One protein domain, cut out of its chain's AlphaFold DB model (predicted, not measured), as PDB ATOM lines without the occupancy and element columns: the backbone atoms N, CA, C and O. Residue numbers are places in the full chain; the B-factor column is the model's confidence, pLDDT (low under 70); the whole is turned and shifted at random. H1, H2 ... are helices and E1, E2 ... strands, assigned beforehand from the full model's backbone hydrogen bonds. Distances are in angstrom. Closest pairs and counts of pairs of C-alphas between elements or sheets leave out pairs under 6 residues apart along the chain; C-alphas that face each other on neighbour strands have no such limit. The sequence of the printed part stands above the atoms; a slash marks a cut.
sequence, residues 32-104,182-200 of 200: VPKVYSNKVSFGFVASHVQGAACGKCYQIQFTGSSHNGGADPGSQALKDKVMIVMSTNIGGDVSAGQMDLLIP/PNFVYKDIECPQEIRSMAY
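What this domain is: This is residues 32 to 104 and 182 to 200 of the 200 residues of the protein "Cellulase" of Sorangiineae bacterium NIC37A_2 (UniProt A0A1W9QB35). One five-stranded sheet, strongly twisted and curled like part of a barrel, folds back on itself, with E4 and E1 facing E2 and E5 and E3 as the hinge. Two short helices pack on it far from each other, H1 over E2 and H2 over E3. The printed part has 92 residues, in the order E1, E2, H1, E3, E4, E5, H2; its class is mixed, helices and strands. The mixed sheet runs E4, E1, E3, E2, E5. The whole is compact, with a radius of gyration of the C-alphas of 12.7 A and spans of 37 by 31 by 25 A.

Where its parts are: E1, residues 40 to 48, begins at C-alpha (-9.016, 6.844, 65.509), spans 22.3 A and bends by 67 degrees at residue 44. E2, residues 57 to 66, spans 22.6 A and bends by 76 degrees at residue 63. H1 is residues 73 to 77. E3, residues 82 to 90, spans 21.4 A. E4 is residues 98 to 101. E5, residues 182 to 189, spans 20.7 A. H2, residues 193 to 199, ends at C-alpha (-7.107, 13.884, 81.699).

How they stand to each other: E1 and E3 are parallel, with N 43 and O 84 3.0 A apart. The other neighbours are antiparallel: E4 and E1 (N 46 and O 100, 2.9 A), E3 and E2 (N 60 and O 83, 2.8 A), E2 and E5 (N 61 and O 185, 2.9 A). H1 is on the sheet, height 5.8 A; its closest C-alphas with E2 are Gly 64 and Gln 76, 4.0 A. H2 is on the sheet, height 8.9 A; its closest C-alphas with E3 are Ile 195 and Met 86, 7.2 A. In H1 and H2 every O i to N i+4 pair is within hydrogen-bond range.

The domain as a whole: The C-alphas farthest apart, Ala 71 and Tyr 200, are 37.9 A apart. Residues 105 to 181 are not printed; C-alphas 104 and 182 stand 17.1 A apart across the cut. Of the links printed whole, none is long. Residues 91 to 95 have pLDDT under 70.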
ATOM      1  N   VAL A  32      -6.213   5.513  80.453       97.69
ATOM      2  CA  VAL A  32      -5.843   4.492  79.472       97.69
ATOM      3  C   VAL A  32      -6.194   4.940  78.057       97.69
ATOM      4  O   VAL A  32      -7.064   5.804  77.888       97.69
ATOM      5  N   PRO A  33      -5.545   4.374  77.026       98.38
ATOM      6  CA  PRO A  33      -5.943   4.602  75.648       98.38
ATOM      7  C   PRO A  33      -7.384   4.143  75.395       98.38
ATOM      8  O   PRO A  33      -7.844   3.158  75.971       98.38
ATOM      9  N   LYS A  34      -8.105   4.853  74.523       97.88
ATOM     10  CA  LYS A  34      -9.501   4.549  74.177       97.88
ATOM     11  C   LYS A  34      -9.716   4.549  72.676       97.88
ATOM     12  O   LYS A  34      -9.221   5.426  71.963       97.88
ATOM     13  N   VAL A  35     -10.477   3.576  72.186       98.19
ATOM     14  CA  VAL A  35     -10.916   3.532  70.786       98.19
ATOM     15  C   VAL A  35     -12.040   4.544  70.586       98.19
ATOM     16  O   VAL A  35     -13.008   4.547  71.340       98.19
ATOM     17  N   TYR A  36     -11.928   5.380  69.555       97.44
ATOM     18  CA  TYR A  36     -13.035   6.217  69.086       97.44
ATOM     19  C   TYR A  36     -13.682   5.623  67.833       97.44
ATOM     20  O   TYR A  36     -14.898   5.612  67.683       97.44
ATOM     21  N   SER A  37     -12.858   5.084  66.935       97.62
ATOM     22  CA  SER A  37     -13.289   4.328  65.762       97.62
ATOM     23  C   SER A  37     -12.213   3.324  65.348       97.62
ATOM     24  O   SER A  37     -11.108   3.309  65.890       97.62
ATOM     25  N   ASN A  38     -12.483   2.517  64.322       96.88
ATOM     26  CA  ASN A  38     -11.486   1.606  63.750       96.88
ATOM     27  C   ASN A  38     -10.215   2.307  63.215       96.88
ATOM     28  O   ASN A  38      -9.198   1.643  63.024       96.88
ATOM     29  N   LYS A  39     -10.255   3.629  62.984       97.69
ATOM     30  CA  LYS A  39      -9.116   4.430  62.507       97.69
ATOM     31  C   LYS A  39      -8.611   5.472  63.497       97.69
ATOM     32  O   LYS A  39      -7.539   6.021  63.255       97.69
ATOM     33  N   VAL A  40      -9.355   5.770  64.565       98.56
ATOM     34  CA  VAL A  40      -9.016   6.844  65.509       98.56
ATOM     35  C   VAL A  40      -9.032   6.338  66.946       98.56
ATOM     36  O   VAL A  40      -9.996   5.705  67.381       98.56
ATOM     37  N   SER A  41      -7.986   6.669  67.696       98.75
ATOM     38  CA  SER A  41      -7.893   6.425  69.134       98.75
ATOM     39  C   SER A  41      -7.399   7.665  69.882       98.75
ATOM     40  O   SER A  41      -6.799   8.559  69.291       98.75
ATOM     41  N   PHE A  42      -7.664   7.722  71.184       98.75
ATOM     42  CA  PHE A  42      -7.134   8.721  72.106       98.75
ATOM     43  C   PHE A  42      -6.211   8.062  73.125       98.75
ATOM     44  O   PHE A  42      -6.429   6.909  73.491       98.75
ATOM     45  N   GLY A  43      -5.226   8.789  73.641       98.38
ATOM     46  CA  GLY A  43      -4.425   8.309  74.764       98.38
ATOM     47  C   GLY A  43      -3.409   9.323  75.261       98.38
ATOM     48  O   GLY A  43      -3.500  10.514  74.987       98.38
ATOM     49  N   PHE A  44      -2.435   8.846  76.019       98.31
ATOM     50  CA  PHE A  44      -1.503   9.687  76.758       98.31
ATOM     51  C   PHE A  44      -0.072   9.294  76.436       98.31
ATOM     52  O   PHE A  44       0.193   8.123  76.167       98.31
ATOM     53  N   VAL A  45       0.834  10.268  76.454       96.75
ATOM     54  CA  VAL A  45       2.250  10.040  76.155       96.75
ATOM     55  C   VAL A  45       3.171  10.750  77.140       96.75
ATOM     56  O   VAL A  45       2.867  11.854  77.605       96.75
ATOM     57  N   ALA A  46       4.342  10.161  77.390       94.69
ATOM     58  CA  ALA A  46       5.519  10.945  77.738       94.69
ATOM     59  C   ALA A  46       6.159  11.446  76.434       94.69
ATOM     60  O   ALA A  46       6.467  10.648  75.554       94.69
ATOM     61  N   SER A  47       6.306  12.759  76.256       91.69
ATOM     62  CA  SER A  47       6.768  13.325  74.978       91.69
ATOM     63  C   SER A  47       8.183  13.874  75.075       91.69
ATOM     64  O   SER A  47       8.481  14.628  75.998       91.69
ATOM     65  N   HIS A  48       9.005  13.581  74.067       88.56
ATOM     66  CA  HIS A  48      10.314  14.205  73.851       88.56
ATOM     67  C   HIS A  48      10.440  14.748  72.418       88.56
ATOM     68  O   HIS A  48      11.429  14.564  71.707       88.56
ATOM     69  N   VAL A  49       9.374  15.412  71.968       84.69
ATOM     70  CA  VAL A  49       9.335  16.156  70.705       84.69
ATOM     71  C   VAL A  49       9.659  17.631  70.934       84.69
ATOM     72  O   VAL A  49       9.573  18.139  72.056       84.69
ATOM     73  N   GLN A  50      10.032  18.345  69.871       83.62
ATOM     74  CA  GLN A  50      10.349  19.767  69.967       83.62
ATOM     75  C   GLN A  50       9.148  20.557  70.510       83.62
ATOM     76  O   GLN A  50       8.042  20.465  69.989       83.62
ATOM     77  N   GLY A  51       9.371  21.354  71.558       84.00
ATOM     78  CA  GLY A  51       8.316  22.164  72.170       84.00
ATOM     79  C   GLY A  51       7.303  21.371  73.002       84.00
ATOM     80  O   GLY A  51       6.237  21.919  73.311       84.00
ATOM     81  N   ALA A  52       7.616  20.121  73.368       86.81
ATOM     82  CA  ALA A  52       6.786  19.314  74.252       86.81
ATOM     83  C   ALA A  52       6.541  20.000  75.601       86.81
ATOM     84  O   ALA A  52       7.452  20.535  76.229       86.81
ATOM     85  N   ALA A  53       5.285  19.978  76.038       91.88
ATOM     86  CA  ALA A  53       4.857  20.466  77.339       91.88
ATOM     87  C   ALA A  53       3.633  19.668  77.794       91.88
ATOM     88  O   ALA A  53       2.781  19.317  76.970       91.88
ATOM     89  N   CYS A  54       3.524  19.419  79.100       93.69
ATOM     90  CA  CYS A  54       2.355  18.752  79.661       93.69
ATOM     91  C   CYS A  54       1.073  19.524  79.318       93.69
ATOM     92  O   CYS A  54       1.026  20.753  79.393       93.69
ATOM     93  N   GLY A  55       0.026  18.795  78.941       95.06
ATOM     94  CA  GLY A  55      -1.255  19.354  78.518       95.06
ATOM     95  C   GLY A  55      -1.332  19.758  77.042       95.06
ATOM     96  O   GLY A  55      -2.416  20.130  76.604       95.06
ATOM     97  N   LYS A  56      -0.245  19.658  76.261       96.19
ATOM     98  CA  LYS A  56      -0.314  19.774  74.794       96.19
ATOM     99  C   LYS A  56      -0.850  18.498  74.157       96.19
ATOM    100  O   LYS A  56      -0.589  17.406  74.663       96.19
ATOM    101  N   CYS A  57      -1.530  18.648  73.020       97.75
ATOM    102  CA  CYS A  57      -2.016  17.527  72.227       97.75
ATOM    103  C   CYS A  57      -1.373  17.467  70.846       97.75
ATOM    104  O   CYS A  57      -1.080  18.486  70.222       97.75
ATOM    105  N   TYR A  58      -1.216  16.240  70.364       97.75
ATOM    106  CA  TYR A  58      -0.696  15.938  69.042       97.75
ATOM    107  C   TYR A  58      -1.638  14.970  68.345       97.75
ATOM    108  O   TYR A  58      -2.168  14.040  68.956       97.75
ATOM    109  N   GLN A  59      -1.817  15.171  67.047       98.06
ATOM    110  CA  GLN A  59      -2.318  14.126  66.172       98.06
ATOM    111  C   GLN A  59      -1.109  13.357  65.647       98.06
ATOM    112  O   GLN A  59      -0.298  13.939  64.925       98.06
ATOM    113  N   ILE A  60      -1.010  12.069  65.966       98.00
ATOM    114  CA  ILE A  60      -0.029  11.162  65.369       98.00
ATOM    115  C   ILE A  60      -0.700  10.285  64.311       98.00
ATOM    116  O   ILE A  60      -1.864   9.906  64.450       98.00
ATOM    117  N   GLN A  61       0.029   9.966  63.248       98.56
ATOM    118  CA  GLN A  61      -0.377   9.009  62.223       98.56
ATOM    119  C   GLN A  61       0.726   7.967  62.059       98.56
ATOM    120  O   GLN A  61       1.878   8.321  61.798       98.56
ATOM    121  N   PHE A  62       0.378   6.689  62.207       98.62
ATOM    122  CA  PHE A  62       1.346   5.600  62.096       98.62
ATOM    123  C   PHE A  62       1.715   5.336  60.636       98.62
ATOM    124  O   PHE A  62       0.856   5.311  59.751       98.62
ATOM    125  N   THR A  63       3.002   5.107  60.376       98.31
ATOM    126  CA  THR A  63       3.519   4.965  59.003       98.31
ATOM    127  C   THR A  63       3.413   3.543  58.453       98.31
ATOM    128  O   THR A  63       3.617   3.328  57.258       98.31
ATOM    129  N   GLY A  64       3.111   2.563  59.307       97.94
ATOM    130  CA  GLY A  64       3.138   1.144  58.947       97.94
ATOM    131  C   GLY A  64       4.496   0.464  59.160       97.94
ATOM    132  O   GLY A  64       4.624  -0.730  58.909       97.94
ATOM    133  N   SER A  65       5.523   1.205  59.583       97.94
ATOM    134  CA  SER A  65       6.871   0.671  59.832       97.94
ATOM    135  C   SER A  65       7.189   0.667  61.322       97.94
ATOM    136  O   SER A  65       6.734   1.551  62.042       97.94
ATOM    137  N   SER A  66       7.986  -0.298  61.772       97.19
ATOM    138  CA  SER A  66       8.522  -0.322  63.135       97.19
ATOM    139  C   SER A  66       9.889   0.359  63.194       97.19
ATOM    140  O   SER A  66      10.661   0.304  62.232       97.19
ATOM    141  N   HIS A  67      10.202   0.994  64.323       95.00
ATOM    142  CA  HIS A  67      11.513   1.588  64.576       95.00
ATOM    143  C   HIS A  67      12.618   0.527  64.723       95.00
ATOM    144  O   HIS A  67      13.718   0.704  64.203       95.00
ATOM    145  N   ASN A  68      12.330  -0.579  65.417       92.25
ATOM    146  CA  ASN A  68      13.315  -1.609  65.776       92.25
ATOM    147  C   ASN A  68      12.813  -3.059  65.617       92.25
ATOM    148  O   ASN A  68      13.600  -3.990  65.766       92.25
ATOM    149  N   GLY A  69      11.540  -3.264  65.284       88.38
ATOM    150  CA  GLY A  69      10.905  -4.573  65.098       88.38
ATOM    151  C   GLY A  69      10.975  -5.121  63.668       88.38
ATOM    152  O   GLY A  69      10.393  -6.163  63.375       88.38
ATOM    153  N   GLY A  70      11.667  -4.439  62.748       92.56
ATOM    154  CA  GLY A  70      11.777  -4.865  61.350       92.56
ATOM    155  C   GLY A  70      10.417  -4.903  60.641       92.56
ATOM    156  O   GLY A  70       9.680  -3.916  60.642       92.56
ATOM    157  N   ALA A  71      10.080  -6.040  60.028       93.88
ATOM    158  CA  ALA A  71       8.795  -6.265  59.359       93.88
ATOM    159  C   ALA A  71       7.673  -6.635  60.355       93.88
ATOM    160  O   ALA A  71       6.966  -7.619  60.153       93.88
ATOM    161  N   ASP A  72       7.529  -5.854  61.427       97.12
ATOM    162  CA  ASP A  72       6.543  -6.080  62.487       97.12
ATOM    163  C   ASP A  72       5.099  -5.995  61.938       97.12
ATOM    164  O   ASP A  72       4.678  -4.925  61.482       97.12
ATOM    165  N   PRO A  73       4.320  -7.094  61.961       97.31
ATOM    166  CA  PRO A  73       2.981  -7.124  61.376       97.31
ATOM    167  C   PRO A  73       1.982  -6.239  62.135       97.31
ATOM    168  O   PRO A  73       1.060  -5.706  61.517       97.31
ATOM    169  N   GLY A  74       2.178  -6.030  63.443       97.88
ATOM    170  CA  GLY A  74       1.361  -5.104  64.229       97.88
ATOM    171  C   GLY A  74       1.529  -3.667  63.741       97.88
ATOM    172  O   GLY A  74       0.556  -3.006  63.383       97.88
ATOM    173  N   SER A  75       2.777  -3.209  63.606       98.31
ATOM    174  CA  SER A  75       3.097  -1.887  63.060       98.31
ATOM    175  C   SER A  75       2.538  -1.700  61.651       98.31
ATOM    176  O   SER A  75       1.973  -0.647  61.363       98.31
ATOM    177  N   GLN A  76       2.622  -2.722  60.789       98.38
ATOM    178  CA  GLN A  76       2.031  -2.690  59.442       98.38
ATOM    179  C   GLN A  76       0.509  -2.512  59.477       98.38
ATOM    180  O   GLN A  76      -0.030  -1.712  58.710       98.38
ATOM    181  N   ALA A  77      -0.180  -3.202  60.388       98.06
ATOM    182  CA  ALA A  77      -1.629  -3.108  60.557       98.06
ATOM    183  C   ALA A  77      -2.098  -1.735  61.083       98.06
ATOM    184  O   ALA A  77      -3.268  -1.376  60.928       98.06
ATOM    185  N   LEU A  78      -1.194  -0.936  61.661       98.38
ATOM    186  CA  LEU A  78      -1.483   0.434  62.091       98.38
ATOM    187  C   LEU A  78      -1.358   1.478  60.989       98.38
ATOM    188  O   LEU A  78      -1.734   2.625  61.229       98.38
ATOM    189  N   LYS A  79      -0.861   1.124  59.800       98.44
ATOM    190  CA  LYS A  79      -0.649   2.091  58.721       98.44
ATOM    191  C   LYS A  79      -1.881   2.975  58.498       98.44
ATOM    192  O   LYS A  79      -3.005   2.491  58.373       98.44
ATOM    193  N   ASP A  80      -1.645   4.282  58.462       98.25
ATOM    194  CA  ASP A  80      -2.643   5.340  58.279       98.25
ATOM    195  C   ASP A  80      -3.676   5.496  59.415       98.25
ATOM    196  O   ASP A  80      -4.474   6.439  59.360       98.25
ATOM    197  N   LYS A  81      -3.664   4.649  60.461       98.75
ATOM    198  CA  LYS A  81      -4.444   4.900  61.680       98.75
ATOM    199  C   LYS A  81      -3.908   6.147  62.383       98.75
ATOM    200  O   LYS A  81      -2.711   6.441  62.368       98.75
ATOM    201  N   VAL A  82      -4.822   6.877  63.007       98.75
ATOM    202  CA  VAL A  82      -4.551   8.133  63.700       98.75
ATOM    203  C   VAL A  82      -4.787   7.952  65.188       98.75
ATOM    204  O   VAL A  82      -5.759   7.324  65.609       98.75
ATOM    205  N   MET A  83      -3.924   8.550  65.998       98.75
ATOM    206  CA  MET A  83      -4.138   8.650  67.431       98.75
ATOM    207  C   MET A  83      -3.987  10.102  67.875       98.75
ATOM    208  O   MET A  83      -3.079  10.810  67.444       98.75
ATOM    209  N   ILE A  84      -4.904  10.563  68.717       98.69
ATOM    210  CA  ILE A  84      -4.811  11.857  69.381       98.69
ATOM    211  C   ILE A  84      -4.221  11.625  70.763       98.69
ATOM    212  O   ILE A  84      -4.808  10.919  71.583       98.69
ATOM    213  N   VAL A  85      -3.063  12.213  71.025       98.31
ATOM    214  CA  VAL A  85      -2.343  12.005  72.280       98.31
ATOM    215  C   VAL A  85      -2.153  13.312  73.022       98.31
ATOM    216  O   VAL A  85      -1.875  14.339  72.407       98.31
ATOM    217  N   MET A  86      -2.289  13.274  74.344       98.06
ATOM    218  CA  MET A  86      -1.930  14.381  75.227       98.06
ATOM    219  C   MET A  86      -0.614  14.050  75.919       98.06
ATOM    220  O   MET A  86      -0.461  12.960  76.472       98.06
ATOM    221  N   SER A  87       0.320  14.999  75.920       96.44
ATOM    222  CA  SER A  87       1.540  14.889  76.713       96.44
ATOM    223  C   SER A  87       1.200  15.048  78.189       96.44
ATOM    224  O   SER A  87       0.653  16.070  78.607       96.44
ATOM    225  N   THR A  88       1.494  14.017  78.971       94.88
ATOM    226  CA  THR A  88       1.210  13.969  80.414       94.88
ATOM    227  C   THR A  88       2.465  13.920  81.256       94.88
ATOM    228  O   THR A  88       2.418  14.131  82.465       94.88
ATOM    229  N   ASN A  89       3.575  13.624  80.597       90.94
ATOM    230  CA  ASN A  89       4.906  13.594  81.143       90.94
ATOM    231  C   ASN A  89       5.887  14.055  80.057       90.94
ATOM    232  O   ASN A  89       5.578  14.007  78.861       90.94
ATOM    233  N   ILE A  90       7.077  14.471  80.471       87.56
ATOM    234  CA  ILE A  90       8.191  14.741  79.565       87.56
ATOM    235  C   ILE A  90       9.197  13.613  79.760       87.56
ATOM    236  O   ILE A  90       9.726  13.444  80.857       87.56
ATOM    237  N   GLY A  91       9.410  12.807  78.720       68.50
ATOM    238  CA  GLY A  91      10.414  11.744  78.758       68.50
ATOM    239  C   GLY A  91      11.796  12.386  78.760       68.50
ATOM    240  O   GLY A  91      12.090  13.176  77.871       68.50
ATOM    241  N   GLY A  92      12.613  12.139  79.781       61.19
ATOM    242  CA  GLY A  92      13.994  12.644  79.857       61.19
ATOM    243  C   GLY A  92      15.033  11.634  79.359       61.19
ATOM    244  O   GLY A  92      16.208  11.963  79.238       61.19
ATOM    245  N   ASP A  93      14.589  10.407  79.102       57.62
ATOM    246  CA  ASP A  93      15.353   9.186  78.839       57.62
ATOM    247  C   ASP A  93      15.220   8.675  77.395       57.62
ATOM    248  O   ASP A  93      15.816   7.663  77.030       57.62
ATOM    249  N   VAL A  94      14.476   9.398  76.561       58.03
ATOM    250  CA  VAL A  94      14.167   9.054  75.171       58.03
ATOM    251  C   VAL A  94      14.779  10.065  74.200       58.03
ATOM    252  O   VAL A  94      14.961  11.238  74.521       58.03
ATOM    253  N   SER A  95      15.147   9.611  73.001       63.06
ATOM    254  CA  SER A  95      15.786  10.460  71.988       63.06
ATOM    255  C   SER A  95      14.807  11.474  71.379       63.06
ATOM    256  O   SER A  95      13.589  11.283  71.393       63.06
ATOM    257  N   ALA A  96      15.339  12.576  70.836       73.06
ATOM    258  CA  ALA A  96      14.545  13.613  70.173       73.06
ATOM    259  C   ALA A  96      13.602  13.009  69.120       73.06
ATOM    260  O   ALA A  96      14.043  12.316  68.207       73.06
ATOM    261  N   GLY A  97      12.304  13.302  69.239       79.56
ATOM    262  CA  GLY A  97      11.271  12.799  68.328       79.56
ATOM    263  C   GLY A  97      10.469  11.599  68.846       79.56
ATOM    264  O   GLY A  97       9.584  11.134  68.134       79.56
ATOM    265  N   GLN A  98      10.735  11.112  70.062       88.56
ATOM    266  CA  GLN A  98      10.026   9.969  70.647       88.56
ATOM    267  C   GLN A  98       8.797  10.382  71.477       88.56
ATOM    268  O   GLN A  98       8.725  11.473  72.056       88.56
ATOM    269  N   MET A  99       7.808   9.487  71.514       93.81
ATOM    270  CA  MET A  99       6.632   9.569  72.377       93.81
ATOM    271  C   MET A  99       6.367   8.191  72.989       93.81
ATOM    272  O   MET A  99       6.044   7.256  72.257       93.81
ATOM    273  N   ASP A 100       6.448   8.078  74.312       94.56
ATOM    274  CA  ASP A 100       6.147   6.833  75.022       94.56
ATOM    275  C   ASP A 100       4.658   6.773  75.330       94.56
ATOM    276  O   ASP A 100       4.157   7.531  76.162       94.56
ATOM    277  N   LEU A 101       3.939   5.882  74.649       96.88
ATOM    278  CA  LEU A 101       2.511   5.678  74.872       96.88
ATOM    279  C   LEU A 101       2.260   5.046  76.245       96.88
ATOM    280  O   LEU A 101       2.796   3.989  76.574       96.88
ATOM    281  N   LEU A 102       1.385   5.672  77.029       97.38
ATOM    282  CA  LEU A 102       0.930   5.144  78.308       97.38
ATOM    283  C   LEU A 102      -0.021   3.966  78.067       97.38
ATOM    284  O   LEU A 102      -1.214   4.151  77.829       97.38
ATOM    285  N   ILE A 103       0.524   2.755  78.134       98.12
ATOM    286  CA  ILE A 103      -0.198   1.504  77.899       98.12
ATOM    287  C   ILE A 103      -0.091   0.639  79.161       98.12
ATOM    288  O   ILE A 103       1.026   0.278  79.551       98.12
ATOM    289  N   PRO A 104      -1.209   0.264  79.813       97.19
ATOM    290  CA  PRO A 104      -1.178  -0.723  80.889       97.19
ATOM    291  C   PRO A 104      -0.524  -2.023  80.419       97.19
ATOM    292  O   PRO A 104      -0.968  -2.644  79.459       97.19
ATOM    293  N   PRO A 182       5.924   1.320  66.704       98.00
ATOM    294  CA  PRO A 182       5.566   1.814  65.382       98.00
ATOM    295  C   PRO A 182       6.062   3.251  65.179       98.00
ATOM    296  O   PRO A 182       5.864   4.127  66.023       98.00
ATOM    297  N   ASN A 183       6.664   3.516  64.022       97.56
ATOM    298  CA  ASN A 183       7.004   4.866  63.594       97.56
ATOM    299  C   ASN A 183       5.730   5.667  63.297       97.56
ATOM    300  O   ASN A 183       4.725   5.142  62.803       97.56
ATOM    301  N   PHE A 184       5.806   6.974  63.516       97.25
ATOM    302  CA  PHE A 184       4.707   7.898  63.282       97.25
ATOM    303  C   PHE A 184       5.204   9.221  62.700       97.25
ATOM    304  O   PHE A 184       6.376   9.579  62.810       97.25
ATOM    305  N   VAL A 185       4.280   9.965  62.105       96.62
ATOM    306  CA  VAL A 185       4.409  11.408  61.875       96.62
ATOM    307  C   VAL A 185       3.426  12.128  62.789       96.62
ATOM    308  O   VAL A 185       2.395  11.556  63.147       96.62
ATOM    309  N   TYR A 186       3.726  13.362  63.189       96.38
ATOM    310  CA  TYR A 186       2.876  14.103  64.118       96.38
ATOM    311  C   TYR A 186       2.687  15.560  63.715       96.38
ATOM    312  O   TYR A 186       3.483  16.132  62.970       96.38
ATOM    313  N   LYS A 187       1.619  16.155  64.243       95.25
ATOM    314  CA  LYS A 187       1.400  17.601  64.251       95.25
ATOM    315  C   LYS A 187       0.766  18.034  65.566       95.25
ATOM    316  O   LYS A 187      -0.065  17.312  66.123       95.25
ATOM    317  N   ASP A 188       1.129  19.226  66.013       94.50
ATOM    318  CA  ASP A 188       0.508  19.902  67.148       94.50
ATOM    319  C   ASP A 188      -0.945  20.250  66.807       94.50
ATOM    320  O   ASP A 188      -1.250  20.695  65.695       94.50
ATOM    321  N   ILE A 189      -1.847  20.044  67.764       97.06
ATOM    322  CA  ILE A 189      -3.261  20.396  67.637       97.06
ATOM    323  C   ILE A 189      -3.787  20.996  68.942       97.06
ATOM    324  O   ILE A 189      -3.219  20.801  70.018       97.06
ATOM    325  N   GLU A 190      -4.926  21.680  68.864       97.94
ATOM    326  CA  GLU A 190      -5.712  21.969  70.061       97.94
ATOM    327  C   GLU A 190      -6.258  20.663  70.654       97.94
ATOM    328  O   GLU A 190      -6.667  19.761  69.921       97.94
ATOM    329  N   CYS A 191      -6.254  20.549  71.982       97.88
ATOM    330  CA  CYS A 191      -6.746  19.362  72.668       97.88
ATOM    331  C   CYS A 191      -8.272  19.225  72.558       97.88
ATOM    332  O   CYS A 191      -8.979  20.056  73.138       97.88
ATOM    333  N   PRO A 192      -8.792  18.149  71.930       97.88
ATOM    334  CA  PRO A 192     -10.228  17.886  71.895       97.88
ATOM    335  C   PRO A 192     -10.825  17.702  73.295       97.88
ATOM    336  O   PRO A 192     -10.136  17.321  74.248       97.88
ATOM    337  N   GLN A 193     -12.126  17.948  73.436       97.06
ATOM    338  CA  GLN A 193     -12.790  17.868  74.737       97.06
ATOM    339  C   GLN A 193     -12.801  16.440  75.299       97.06
ATOM    340  O   GLN A 193     -12.737  16.252  76.515       97.06
ATOM    341  N   GLU A 194     -12.825  15.432  74.432       95.88
ATOM    342  CA  GLU A 194     -12.782  14.013  74.769       95.88
ATOM    343  C   GLU A 194     -11.529  13.686  75.591       95.88
ATOM    344  O   GLU A 194     -11.630  13.200  76.719       95.88
ATOM    345  N   ILE A 195     -10.343  14.036  75.082       96.69
ATOM    346  CA  ILE A 195      -9.080  13.750  75.773       96.69
ATOM    347  C   ILE A 195      -8.886  14.620  77.015       96.69
ATOM    348  O   ILE A 195      -8.347  14.157  78.020       96.69
ATOM    349  N   ARG A 196      -9.390  15.861  77.001       96.69
ATOM    350  CA  ARG A 196      -9.413  16.707  78.202       96.69
ATOM    351  C   ARG A 196     -10.261  16.074  79.303       96.69
ATOM    352  O   ARG A 196      -9.830  16.049  80.449       96.69
ATOM    353  N   SER A 197     -11.415  15.510  78.960       94.81
ATOM    354  CA  SER A 197     -12.312  14.866  79.930       94.81
ATOM    355  C   SER A 197     -11.713  13.578  80.508       94.81
ATOM    356  O   SER A 197     -12.018  13.192  81.632       94.81
ATOM    357  N   MET A 198     -10.814  12.918  79.772       94.38
ATOM    358  CA  MET A 198     -10.040  11.787  80.290       94.38
ATOM    359  C   MET A 198      -8.923  12.236  81.255       94.38
ATOM    360  O   MET A 198      -8.618  11.514  82.203       94.38
ATOM    361  N   ALA A 199      -8.329  13.414  81.035       93.31
ATOM    362  CA  ALA A 199      -7.107  13.884  81.699       93.31
ATOM    363  C   ALA A 199      -7.294  14.667  83.015       93.31
ATOM    364  O   ALA A 199      -6.315  14.845  83.752       93.31
ATOM    365  N   TYR A 200      -8.492  15.185  83.300       91.25
ATOM    366  CA  TYR A 200      -8.758  16.136  84.397       91.25
ATOM    367  C   TYR A 200      -9.889  15.677  85.319       91.25
ATOM    368  O   TYR A 200      -9.801  16.007  86.534       91.25
TER     369      TYR A 200